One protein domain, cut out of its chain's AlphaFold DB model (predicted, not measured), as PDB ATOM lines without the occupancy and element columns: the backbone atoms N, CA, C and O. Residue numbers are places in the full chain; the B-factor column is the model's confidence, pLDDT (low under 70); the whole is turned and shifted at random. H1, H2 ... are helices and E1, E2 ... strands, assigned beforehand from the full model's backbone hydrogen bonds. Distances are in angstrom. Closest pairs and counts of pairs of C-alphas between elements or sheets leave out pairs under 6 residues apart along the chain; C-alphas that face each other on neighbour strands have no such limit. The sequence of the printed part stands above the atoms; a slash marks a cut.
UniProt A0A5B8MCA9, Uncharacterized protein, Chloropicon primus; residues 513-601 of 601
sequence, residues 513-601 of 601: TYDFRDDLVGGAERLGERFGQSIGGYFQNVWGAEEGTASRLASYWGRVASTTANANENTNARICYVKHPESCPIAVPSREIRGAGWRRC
ATOM      1  N   THR A 513     -12.175  20.518  26.421       71.25
ATOM      2  CA  THR A 513     -11.831  19.402  27.303       71.25
ATOM      3  C   THR A 513     -10.935  19.896  28.436       71.25
ATOM      4  O   THR A 513      -9.902  20.507  28.160       71.25
ATOM      5  N   TYR A 514     -11.331  19.618  29.674       68.75
ATOM      6  CA  TYR A 514     -10.572  19.869  30.895       68.75
ATOM      7  C   TYR A 514     -10.242  18.537  31.565       68.75
ATOM      8  O   TYR A 514     -11.137  17.717  31.781       68.75
ATOM      9  N   ASP A 515      -8.961  18.340  31.862       72.88
ATOM     10  CA  ASP A 515      -8.470  17.203  32.633       72.88
ATOM     11  C   ASP A 515      -8.354  17.632  34.098       72.88
ATOM     12  O   ASP A 515      -7.501  18.443  34.446       72.88
ATOM     13  N   PHE A 516      -9.242  17.117  34.946       67.12
ATOM     14  CA  PHE A 516      -9.291  17.460  36.372       67.12
ATOM     15  C   PHE A 516      -8.528  16.458  37.245       67.12
ATOM     16  O   PHE A 516      -8.817  16.331  38.436       67.12
ATOM     17  N   ARG A 517      -7.573  15.711  36.676       71.69
ATOM     18  CA  ARG A 517      -6.826  14.678  37.400       71.69
ATOM     19  C   ARG A 517      -6.185  15.197  38.688       71.69
ATOM     20  O   ARG A 517      -6.364  14.572  39.728       71.69
ATOM     21  N   ASP A 518      -5.495  16.333  38.643       65.75
ATOM     22  CA  ASP A 518      -4.801  16.873  39.822       65.75
ATOM     23  C   ASP A 518      -5.790  17.323  40.914       65.75
ATOM     24  O   ASP A 518      -5.576  17.057  42.099       65.75
ATOM     25  N   ASP A 519      -6.925  17.909  40.519       65.62
ATOM     26  CA  ASP A 519      -8.005  18.296  41.433       65.62
ATOM     27  C   ASP A 519      -8.677  17.074  42.081       65.62
ATOM     28  O   ASP A 519      -8.971  17.082  43.280       65.62
ATOM     29  N   LEU A 520      -8.891  16.002  41.308       66.81
ATOM     30  CA  LEU A 520      -9.444  14.734  41.788       66.81
ATOM     31  C   LEU A 520      -8.492  14.063  42.783       66.81
ATOM     32  O   LEU A 520      -8.914  13.660  43.868       66.81
ATOM     33  N   VAL A 521      -7.210  13.967  42.426       72.62
ATOM     34  CA  VAL A 521      -6.177  13.329  43.247       72.62
ATOM     35  C   VAL A 521      -5.991  14.103  44.553       72.62
ATOM     36  O   VAL A 521      -6.071  13.508  45.628       72.62
ATOM     37  N   GLY A 522      -5.849  15.430  44.484       72.38
ATOM     38  CA  GLY A 522      -5.705  16.277  45.670       72.38
ATOM     39  C   GLY A 522      -6.985  16.390  46.510       72.38
ATOM     40  O   GLY A 522      -6.922  16.617  47.720       72.38
ATOM     41  N   GLY A 523      -8.168  16.256  45.903       72.00
ATOM     42  CA  GLY A 523      -9.448  16.190  46.613       72.00
ATOM     43  C   GLY A 523      -9.636  14.869  47.364       72.00
ATOM     44  O   GLY A 523     -10.012  14.875  48.539       72.00
ATOM     45  N   ALA A 524      -9.320  13.748  46.714       73.38
ATOM     46  CA  ALA A 524      -9.362  12.416  47.310       73.38
ATOM     47  C   ALA A 524      -8.365  12.285  48.468       73.38
ATOM     48  O   ALA A 524      -8.726  11.759  49.520       73.38
ATOM     49  N   GLU A 525      -7.152  12.822  48.317       81.12
ATOM     50  CA  GLU A 525      -6.152  12.876  49.386       81.12
ATOM     51  C   GLU A 525      -6.699  13.585  50.632       81.12
ATOM     52  O   GLU A 525      -6.733  12.989  51.706       81.12
ATOM     53  N   ARG A 526      -7.246  14.800  50.479       77.94
ATOM     54  CA  ARG A 526      -7.828  15.574  51.593       77.94
ATOM     55  C   ARG A 526      -9.000  14.865  52.276       77.94
ATOM     56  O   ARG A 526      -9.149  14.939  53.496       77.94
ATOM     57  N   LEU A 527      -9.854  14.186  51.508       69.50
ATOM     58  CA  LEU A 527     -10.950  13.372  52.047       69.50
ATOM     59  C   LEU A 527     -10.420  12.173  52.842       69.50
ATOM     60  O   LEU A 527     -10.880  11.929  53.959       69.50
ATOM     61  N   GLY A 528      -9.428  11.469  52.294       76.69
ATOM     62  CA  GLY A 528      -8.743  10.367  52.964       76.69
ATOM     63  C   GLY A 528      -8.065  10.811  54.260       76.69
ATOM     64  O   GLY A 528      -8.221  10.155  55.287       76.69
ATOM     65  N   GLU A 529      -7.391  11.961  54.257       85.12
ATOM     66  CA  GLU A 529      -6.777  12.541  55.454       85.12
ATOM     67  C   GLU A 529      -7.806  12.839  56.543       85.12
ATOM     68  O   GLU A 529      -7.623  12.422  57.685       85.12
ATOM     69  N   ARG A 530      -8.923  13.497  56.201       82.12
ATOM     70  CA  ARG A 530     -10.002  13.787  57.163       82.12
ATOM     71  C   ARG A 530     -10.605  12.515  57.751       82.12
ATOM     72  O   ARG A 530     -10.836  12.444  58.959       82.12
ATOM     73  N   PHE A 531     -10.835  11.508  56.913       75.88
ATOM     74  CA  PHE A 531     -11.330  10.207  57.348       75.88
ATOM     75  C   PHE A 531     -10.348   9.520  58.309       75.88
ATOM     76  O   PHE A 531     -10.737   9.096  59.400       75.88
ATOM     77  N   GLY A 532      -9.064   9.474  57.950       80.56
ATOM     78  CA  GLY A 532      -8.019   8.885  58.782       80.56
ATOM     79  C   GLY A 532      -7.810   9.622  60.105       80.56
ATOM     80  O   GLY A 532      -7.661   8.975  61.143       80.56
ATOM     81  N   GLN A 533      -7.880  10.954  60.089       88.38
ATOM     82  CA  GLN A 533      -7.805  11.791  61.284       88.38
ATOM     83  C   GLN A 533      -8.956  11.477  62.251       88.38
ATOM     84  O   GLN A 533      -8.725  11.303  63.446       88.38
ATOM     85  N   SER A 534     -10.182  11.356  61.732       79.19
ATOM     86  CA  SER A 534     -11.375  11.051  62.529       79.19
ATOM     87  C   SER A 534     -11.287   9.669  63.191       79.19
ATOM     88  O   SER A 534     -11.458   9.537  64.404       79.19
ATOM     89  N   ILE A 535     -10.913   8.639  62.423       75.25
ATOM     90  CA  ILE A 535     -10.765   7.271  62.944       75.25
ATOM     91  C   ILE A 535      -9.630   7.173  63.963       75.25
ATOM     92  O   ILE A 535      -9.786   6.541  65.008       75.25
ATOM     93  N   GLY A 536      -8.477   7.780  63.687       79.69
ATOM     94  CA  GLY A 536      -7.366   7.703  64.625       79.69
ATOM     95  C   GLY A 536      -7.609   8.494  65.903       79.69
ATOM     96  O   GLY A 536      -7.228   8.014  66.967       79.69
ATOM     97  N   GLY A 537      -8.331   9.617  65.832       79.94
ATOM     98  CA  GLY A 537      -8.813  10.320  67.022       79.94
ATOM     99  C   GLY A 537      -9.744   9.443  67.862       79.94
ATOM    100  O   GLY A 537      -9.589   9.360  69.079       79.94
ATOM    101  N   TYR A 538     -10.653   8.699  67.224       75.69
ATOM    102  CA  TYR A 538     -11.504   7.729  67.915       75.69
ATOM    103  C   TYR A 538     -10.692   6.624  68.612       75.69
ATOM    104  O   TYR A 538     -10.946   6.315  69.776       75.69
ATOM    105  N   PHE A 539      -9.678   6.051  67.956       71.19
ATOM    106  CA  PHE A 539      -8.836   5.018  68.574       71.19
ATOM    107  C   PHE A 539      -7.981   5.537  69.729       71.19
ATOM    108  O   PHE A 539      -7.800   4.828  70.718       71.19
ATOM    109  N   GLN A 540      -7.487   6.768  69.644       82.44
ATOM    110  CA  GLN A 540      -6.772   7.389  70.758       82.44
ATOM    111  C   GLN A 540      -7.703   7.605  71.949       82.44
ATOM    112  O   GLN A 540      -7.385   7.192  73.061       82.44
ATOM    113  N   ASN A 541      -8.888   8.165  71.698       76.62
ATOM    114  CA  ASN A 541      -9.817   8.564  72.753       76.62
ATOM    115  C   ASN A 541     -10.539   7.383  73.414       76.62
ATOM    116  O   ASN A 541     -10.797   7.422  74.612       76.62
ATOM    117  N   VAL A 542     -10.885   6.342  72.652       78.81
ATOM    118  CA  VAL A 542     -11.710   5.226  73.151       78.81
ATOM    119  C   VAL A 542     -10.876   3.989  73.480       78.81
ATOM    120  O   VAL A 542     -11.213   3.253  74.404       78.81
ATOM    121  N   TRP A 543      -9.777   3.758  72.757       77.00
ATOM    122  CA  TRP A 543      -8.988   2.522  72.854       77.00
ATOM    123  C   TRP A 543      -7.574   2.742  73.402       77.00
ATOM    124  O   TRP A 543      -6.798   1.791  73.474       77.00
ATOM    125  N   GLY A 544      -7.232   3.973  73.801       82.12
ATOM    126  CA  GLY A 544      -5.925   4.298  74.376       82.12
ATOM    127  C   GLY A 544      -4.767   4.109  73.394       82.12
ATOM    128  O   GLY A 544      -3.666   3.749  73.808       82.12
ATOM    129  N   ALA A 545      -5.012   4.290  72.092       82.88
ATOM    130  CA  ALA A 545      -3.957   4.203  71.088       82.88
ATOM    131  C   ALA A 545      -2.874   5.279  71.302       82.88
ATOM    132  O   ALA A 545      -3.143   6.354  71.838       82.88
ATOM    133  N   GLU A 546      -1.650   4.989  70.849       87.38
ATOM    134  CA  GLU A 546      -0.475   5.852  71.024       87.38
ATOM    135  C   GLU A 546      -0.708   7.279  70.486       87.38
ATOM    136  O   GLU A 546      -1.415   7.494  69.489       87.38
ATOM    137  N   GLU A 547      -0.086   8.270  71.124       80.56
ATOM    138  CA  GLU A 547      -0.098   9.657  70.667       80.56
ATOM    139  C   GLU A 547       0.443   9.761  69.222       80.56
ATOM    140  O   GLU A 547       1.377   9.067  68.822       80.56
ATOM    141  N   GLY A 548      -0.208  10.574  68.386       83.75
ATOM    142  CA  GLY A 548       0.060  10.655  66.940       83.75
ATOM    143  C   GLY A 548      -0.634   9.612  66.039       83.75
ATOM    144  O   GLY A 548      -0.470   9.675  64.820       83.75
ATOM    145  N   THR A 549      -1.439   8.685  66.572       80.38
ATOM    146  CA  THR A 549      -2.201   7.704  65.765       80.38
ATOM    147  C   THR A 549      -3.167   8.359  64.766       80.38
ATOM    148  O   THR A 549      -3.241   7.906  63.623       80.38
ATOM    149  N   ALA A 550      -3.843   9.452  65.140       73.62
ATOM    150  CA  ALA A 550      -4.679  10.241  64.226       73.62
ATOM    151  C   ALA A 550      -3.911  10.739  62.998       73.62
ATOM    152  O   ALA A 550      -4.305  10.459  61.868       73.62
ATOM    153  N   SER A 551      -2.760  11.377  63.213       86.31
ATOM    154  CA  SER A 551      -1.926  11.903  62.132       86.31
ATOM    155  C   SER A 551      -1.375  10.794  61.233       86.31
ATOM    156  O   SER A 551      -1.376  10.928  60.012       86.31
ATOM    157  N   ARG A 552      -0.952   9.658  61.813       88.19
ATOM    158  CA  ARG A 552      -0.475   8.497  61.037       88.19
ATOM    159  C   ARG A 552      -1.579   7.922  60.143       88.19
ATOM    160  O   ARG A 552      -1.308   7.586  58.989       88.19
ATOM    161  N   LEU A 553      -2.808   7.822  60.657       73.25
ATOM    162  CA  LEU A 553      -3.955   7.336  59.889       73.25
ATOM    163  C   LEU A 553      -4.419   8.342  58.836       73.25
ATOM    164  O   LEU A 553      -4.740   7.915  57.730       73.25
ATOM    165  N   ALA A 554      -4.386   9.644  59.120       84.56
ATOM    166  CA  ALA A 554      -4.638  10.684  58.126       84.56
ATOM    167  C   ALA A 554      -3.685  10.540  56.928       84.56
ATOM    168  O   ALA A 554      -4.136  10.364  55.798       84.56
ATOM    169  N   SER A 555      -2.371  10.475  57.173       87.50
ATOM    170  CA  SER A 555      -1.387  10.298  56.096       87.50
ATOM    171  C   SER A 555      -1.537   8.969  55.348       87.50
ATOM    172  O   SER A 555      -1.256   8.895  54.153       87.50
ATOM    173  N   TYR A 556      -1.937   7.891  56.030       86.12
ATOM    174  CA  TYR A 556      -2.179   6.599  55.384       86.12
ATOM    175  C   TYR A 556      -3.378   6.666  54.433       86.12
ATOM    176  O   TYR A 556      -3.246   6.330  53.256       86.12
ATOM    177  N   TRP A 557      -4.526   7.131  54.922       77.00
ATOM    178  CA  TRP A 557      -5.755   7.181  54.139       77.00
ATOM    179  C   TRP A 557      -5.709   8.234  53.031       77.00
ATOM    180  O   TRP A 557      -6.242   7.973  51.954       77.00
ATOM    181  N   GLY A 558      -4.996   9.348  53.228       82.50
ATOM    182  CA  GLY A 558      -4.698  10.311  52.164       82.50
ATOM    183  C   GLY A 558      -3.958   9.666  50.990       82.50
ATOM    184  O   GLY A 558      -4.403   9.758  49.845       82.50
ATOM    185  N   ARG A 559      -2.895   8.892  51.269       85.38
ATOM    186  CA  ARG A 559      -2.158   8.149  50.228       85.38
ATOM    187  C   ARG A 559      -3.008   7.085  49.539       85.38
ATOM    188  O   ARG A 559      -2.924   6.944  48.321       85.38
ATOM    189  N   VAL A 560      -3.815   6.331  50.289       78.62
ATOM    190  CA  VAL A 560      -4.698   5.294  49.721       78.62
ATOM    191  C   VAL A 560      -5.725   5.919  48.772       78.62
ATOM    192  O   VAL A 560      -5.892   5.445  47.647       78.62
ATOM    193  N   ALA A 561      -6.367   7.010  49.189       77.19
ATOM    194  CA  ALA A 561      -7.343   7.727  48.378       77.19
ATOM    195  C   ALA A 561      -6.707   8.367  47.131       77.19
ATOM    196  O   ALA A 561      -7.223   8.185  46.032       77.19
ATOM    197  N   SER A 562      -5.541   9.008  47.268       79.38
ATOM    198  CA  SER A 562      -4.749   9.553  46.151       79.38
ATOM    199  C   SER A 562      -4.333   8.475  45.137       79.38
ATOM    200  O   SER A 562      -4.424   8.672  43.926       79.38
ATOM    201  N   THR A 563      -3.933   7.290  45.610       77.06
ATOM    202  CA  THR A 563      -3.554   6.160  44.739       77.06
ATOM    203  C   THR A 563      -4.763   5.603  43.986       77.06
ATOM    204  O   THR A 563      -4.649   5.224  42.823       77.06
ATOM    205  N   THR A 564      -5.929   5.586  44.633       66.12
ATOM    206  CA  THR A 564      -7.179   5.093  44.038       66.12
ATOM    207  C   THR A 564      -7.729   6.091  43.016       66.12
ATOM    208  O   THR A 564      -8.120   5.687  41.927       66.12
ATOM    209  N   ALA A 565      -7.658   7.393  43.307       67.12
ATOM    210  CA  ALA A 565      -7.979   8.471  42.366       67.12
ATOM    211  C   ALA A 565      -7.003   8.547  41.176       67.12
ATOM    212  O   ALA A 565      -7.338   9.093  40.131       67.12
ATOM    213  N   ASN A 566      -5.803   7.975  41.316       68.81
ATOM    214  CA  ASN A 566      -4.832   7.812  40.235       68.81
ATOM    215  C   ASN A 566      -5.110   6.612  39.312       68.81
ATOM    216  O   ASN A 566      -4.360   6.418  38.351       68.81
ATOM    217  N   ALA A 567      -6.141   5.800  39.579       61.41
ATOM    218  CA  ALA A 567      -6.577   4.779  38.631       61.41
ATOM    219  C   ALA A 567      -6.986   5.446  37.302       61.41
ATOM    220  O   ALA A 567      -7.545   6.535  37.310       61.41
ATOM    221  N   ASN A 568      -6.672   4.802  36.170       55.88
ATOM    222  CA  ASN A 568      -6.851   5.286  34.784       55.88
ATOM    223  C   ASN A 568      -8.330   5.494  34.362       55.88
ATOM    224  O   ASN A 568      -8.753   5.044  33.295       55.88
ATOM    225  N   GLU A 569      -9.148   6.140  35.183       63.59
ATOM    226  CA  GLU A 569     -10.465   6.607  34.780       63.59
ATOM    227  C   GLU A 569     -10.321   7.823  33.859       63.59
ATOM    228  O   GLU A 569      -9.363   8.592  33.939       63.59
ATOM    229  N   ASN A 570     -11.255   7.979  32.923       66.44
ATOM    230  CA  ASN A 570     -11.246   9.119  32.019       66.44
ATOM    231  C   ASN A 570     -11.595  10.398  32.801       66.44
ATOM    232  O   ASN A 570     -12.768  10.684  33.032       66.44
ATOM    233  N   THR A 571     -10.579  11.172  33.179       69.50
ATOM    234  CA  THR A 571     -10.683  12.446  33.916       69.50
ATOM    235  C   THR A 571     -10.962  13.646  33.011       69.50
ATOM    236  O   THR A 571     -10.882  14.793  33.441       69.50
ATOM    237  N   ASN A 572     -11.300  13.408  31.742       71.19
ATOM    238  CA  ASN A 572     -11.642  14.465  30.804       71.19
ATOM    239  C   ASN A 572     -13.133  14.811  30.902       71.19
ATOM    240  O   ASN A 572     -13.990  13.995  30.555       71.19
ATOM    241  N   ALA A 573     -13.454  16.046  31.285       68.75
ATOM    242  CA  ALA A 573     -14.793  16.617  31.147       68.75
ATOM    243  C   ALA A 573     -14.817  17.645  30.015       68.75
ATOM    244  O   ALA A 573     -13.854  18.382  29.809       68.75
ATOM    245  N   ARG A 574     -15.934  17.734  29.289       72.00
ATOM    246  CA  ARG A 574     -16.186  18.882  28.416       72.00
ATOM    247  C   ARG A 574     -16.830  19.968  29.259       72.00
ATOM    248  O   ARG A 574     -17.892  19.751  29.834       72.00
ATOM    249  N   ILE A 575     -16.184  21.118  29.345       76.69
ATOM    250  CA  ILE A 575     -16.695  22.279  30.065       76.69
ATOM    251  C   ILE A 575     -16.774  23.472  29.123       76.69
ATOM    252  O   ILE A 575     -16.087  23.522  28.101       76.69
ATOM    253  N   CYS A 576     -17.627  24.431  29.445       74.44
ATOM    254  CA  CYS A 576     -17.661  25.715  28.769       74.44
ATOM    255  C   CYS A 576     -17.847  26.841  29.775       74.44
ATOM    256  O   CYS A 576     -18.381  26.628  30.866       74.44
ATOM    257  N   TYR A 577     -17.414  28.036  29.385       77.19
ATOM    258  CA  TYR A 577     -17.718  29.253  30.123       77.19
ATOM    259  C   TYR A 577     -19.150  29.686  29.846       77.19
ATOM    260  O   TYR A 577     -19.632  29.564  28.715       77.19
ATOM    261  N   VAL A 578     -19.800  30.205  30.881       74.56
ATOM    262  CA  VAL A 578     -21.114  30.842  30.781       74.56
ATOM    263  C   VAL A 578     -20.954  32.351  30.875       74.56
ATOM    264  O   VAL A 578     -20.050  32.841  31.553       74.56
ATOM    265  N   LYS A 579     -21.815  33.084  30.168       70.69
ATOM    266  CA  LYS A 579     -21.769  34.552  30.126       70.69
ATOM    267  C   LYS A 579     -22.268  35.173  31.439       70.69
ATOM    268  O   LYS A 579     -21.684  36.144  31.901       70.69
ATOM    269  N   HIS A 580     -23.286  34.558  32.054       76.62
ATOM    270  CA  HIS A 580     -23.977  35.052  33.253       76.62
ATOM    271  C   HIS A 580     -24.016  33.975  34.346       76.62
ATOM    272  O   HIS A 580     -25.054  33.344  34.558       76.62
ATOM    273  N   PRO A 581     -22.890  33.704  35.034       75.44
ATOM    274  CA  PRO A 581     -22.828  32.640  36.037       75.44
ATOM    275  C   PRO A 581     -23.777  32.869  37.217       75.44
ATOM    276  O   PRO A 581     -24.317  31.900  37.737       75.44
ATOM    277  N   GLU A 582     -24.043  34.127  37.578       77.31
ATOM    278  CA  GLU A 582     -24.982  34.504  38.646       77.31
ATOM    279  C   GLU A 582     -26.423  34.041  38.354       77.31
ATOM    280  O   GLU A 582     -27.196  33.772  39.269       77.31
ATOM    281  N   SER A 583     -26.777  33.914  37.071       80.75
ATOM    282  CA  SER A 583     -28.102  33.491  36.599       80.75
ATOM    283  C   SER A 583     -28.102  32.073  36.020       80.75
ATOM    284  O   SER A 583     -29.110  31.633  35.473       80.75
ATOM    285  N   CYS A 584     -26.996  31.330  36.154       81.56
ATOM    286  CA  CYS A 584     -26.881  29.942  35.715       81.56
ATOM    287  C   CYS A 584     -26.731  28.996  36.925       81.56
ATOM    288  O   CYS A 584     -25.611  28.783  37.395       81.56
ATOM    289  N   PRO A 585     -27.810  28.339  37.398       84.62
ATOM    290  CA  PRO A 585     -27.788  27.519  38.620       84.62
ATOM    291  C   PRO A 585     -26.802  26.342  38.605       84.62
ATOM    292  O   PRO A 585     -26.424  25.822  39.652       84.62
ATOM    293  N   ILE A 586     -26.412  25.888  37.411       82.75
ATOM    294  CA  ILE A 586     -25.485  24.765  37.205       82.75
ATOM    295  C   ILE A 586     -24.051  25.217  36.896       82.75
ATOM    296  O   ILE A 586     -23.177  24.373  36.676       82.75
ATOM    297  N   ALA A 587     -23.804  26.527  36.822       82.44
ATOM    298  CA  ALA A 587     -22.460  27.054  36.677       82.44
ATOM    299  C   ALA A 587     -21.730  27.024  38.017       82.44
ATOM    300  O   ALA A 587     -22.272  27.334  39.073       82.44
ATOM    301  N   VAL A 588     -20.458  26.663  37.952       80.75
ATOM    302  CA  VAL A 588     -19.509  26.787  39.044       80.75
ATOM    303  C   VAL A 588     -18.775  28.116  38.850       80.75
ATOM    304  O   VAL A 588     -18.094  28.274  37.829       80.75
ATOM    305  N   PRO A 589     -18.897  29.074  39.785       71.31
ATOM    306  CA  PRO A 589     -18.163  30.331  39.718       71.31
ATOM    307  C   PRO A 589     -16.651  30.095  39.757       71.31
ATOM    308  O   PRO A 589     -16.149  29.261  40.516       71.31
ATOM    309  N   SER A 590     -15.913  30.857  38.956       67.62
ATOM    310  CA  SER A 590     -14.457  30.849  38.968       67.62
ATOM    311  C   SER A 590     -13.937  31.536  40.227       67.62
ATOM    312  O   SER A 590     -14.352  32.638  40.578       67.62
ATOM    313  N   ARG A 591     -12.978  30.894  40.902       62.78
ATOM    314  CA  ARG A 591     -12.262  31.499  42.039       62.78
ATOM    315  C   ARG A 591     -11.156  32.457  41.600       62.78
ATOM    316  O   ARG A 591     -10.729  33.290  42.390       62.78
ATOM    317  N   GLU A 592     -10.687  32.318  40.363       55.47
ATOM    318  CA  GLU A 592      -9.559  33.084  39.819       55.47
ATOM    319  C   GLU A 592     -10.024  34.303  39.018       55.47
ATOM    320  O   GLU A 592      -9.370  35.345  39.029       55.47
ATOM    321  N   ILE A 593     -11.170  34.189  38.341       53.88
ATOM    322  CA  ILE A 593     -11.713  35.216  37.451       53.88
ATOM    323  C   ILE A 593     -13.074  35.649  37.998       53.88
ATOM    324  O   ILE A 593     -14.048  34.903  37.916       53.88
ATOM    325  N   ARG A 594     -13.149  36.859  38.565       55.31
ATOM    326  CA  ARG A 594     -14.416  37.424  39.063       55.31
ATOM    327  C   ARG A 594     -15.424  37.557  37.920       55.31
ATOM    328  O   ARG A 594     -15.029  37.909  36.816       55.31
ATOM    329  N   GLY A 595     -16.696  37.266  38.195       58.66
ATOM    330  CA  GLY A 595     -17.777  37.352  37.205       58.66
ATOM    331  C   GLY A 595     -17.772  36.244  36.145       58.66
ATOM    332  O   GLY A 595     -18.665  36.207  35.305       58.66
ATOM    333  N   ALA A 596     -16.805  35.321  36.177       63.19
ATOM    334  CA  ALA A 596     -16.776  34.164  35.292       63.19
ATOM    335  C   ALA A 596     -17.265  32.909  36.017       63.19
ATOM    336  O   ALA A 596     -17.040  32.722  37.212       63.19
ATOM    337  N   GLY A 597     -17.874  31.998  35.270       72.56
ATOM    338  CA  GLY A 597     -18.160  30.650  35.734       72.56
ATOM    339  C   GLY A 597     -18.123  29.664  34.583       72.56
ATOM    340  O   GLY A 597     -18.113  30.043  33.408       72.56
ATOM    341  N   TRP A 598     -18.085  28.384  34.921       78.00
ATOM    342  CA  TRP A 598     -18.095  27.304  33.948       78.00
ATOM    343  C   TRP A 598     -19.109  26.245  34.330       78.00
ATOM    344  O   TRP A 598     -19.379  26.001  35.501       78.00
ATOM    345  N   ARG A 599     -19.630  25.543  33.334       80.81
ATOM    346  CA  ARG A 599     -20.430  24.341  33.558       80.81
ATOM    347  C   ARG A 599     -19.967  23.220  32.653       80.81
ATOM    348  O   ARG A 599     -19.235  23.439  31.685       80.81
ATOM    349  N   ARG A 600     -20.447  22.016  32.944       77.25
ATOM    350  CA  ARG A 600     -20.329  20.906  32.003       77.25
ATOM    351  C   ARG A 600     -21.168  21.169  30.762       77.25
ATOM    352  O   ARG A 600     -22.283  21.690  30.848       77.25
ATOM    353  N   CYS A 601     -20.594  20.784  29.635       71.44
ATOM    354  CA  CYS A 601     -21.338  20.414  28.449       71.44
ATOM    355  C   CYS A 601     -21.726  18.934  28.563       71.44
ATOM    356  O   CYS A 601     -22.787  18.600  28.016       71.44
TER     357      CYS A 601
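What this domain is: This is residues 513 to 601 of the 601 residues of an uncharacterized protein of Chloropicon primus (UniProt A0A5B8MCA9). A small head, made of a three-stranded antiparallel sheet with a long looped stretch folded beside it, sits at one end of a long helical hairpin, H1 and H2. H1 runs away from the head and H2 comes back toward it, so that the two helices make an arm along the longest axis. The printed part has 89 residues, with two named helices and three named strands in the order E1, H1, H2, E2, E3; the sheet's order is E1, E2, E3, and the class is mixed, helices and strands. The whole is elongated, spanning 56 by 30 by 18 A, and only just extended, close to loose, with a radius of gyration of the C-alphas of 18.3 A.

Where its parts are: Start in the sheet with E2, residues 572 to 578, 18.9 A long; find C-alpha 572 at (-11.642, 14.465, 30.804). Beside it look for E1, residues 513 to 515, 6.7 A, and E3, residues 597 to 600, 10.7 A, which ends at C-alpha 600, (-20.329, 20.906, 32.003). Then find C-alpha 517 at (-6.826, 14.678, 37.400), where H1, residues 517 to 543, begins its 37.5 A. H2, residues 549 to 565, runs 24.1 A.

How they stand to each other: Look first at E2, the inner strand, whose pairing is staggered: residues 572 to 574 pair with E1 and residues 575 to 578 with E3. E1 and E2 are antiparallel at 121 degrees, with N 514 and O 573 within hydrogen-bond range at 2.8 A. E2 and E3 form an antiparallel hairpin at 137 degrees, with N 576 and O 599 at 2.9 A and N 578 and O 597 at 3.0 A. Residues 588 to 589 also pair, antiparallel, with residues 597 to 598 of E3. Moving outward, you find that neither helix is on the sheet. H1 and H2 form a helical hairpin: they touch, the C-alphas of Gly 536 and Ala 550 being closest at 3.7 A, and run opposite ways at a shallow tilt of 29 degrees. H1 and E2 are only just apart, 8.2 A at the closest. In both helices each O i to N i+4 pair is within hydrogen-bond range.

The domain as a whole: The two C-alphas farthest apart are those of Gly 544 and Lys 579, 55.9 A. The printed part has no cut and ends at residue 601, the chain's last. Look for the one long link, E2 to E3, in residues 579 to 596, which hold no named element. The mean pLDDT of the printed part is 74.9; 22 residues are under 70, among them residues 564 to 571 and 590 to 596.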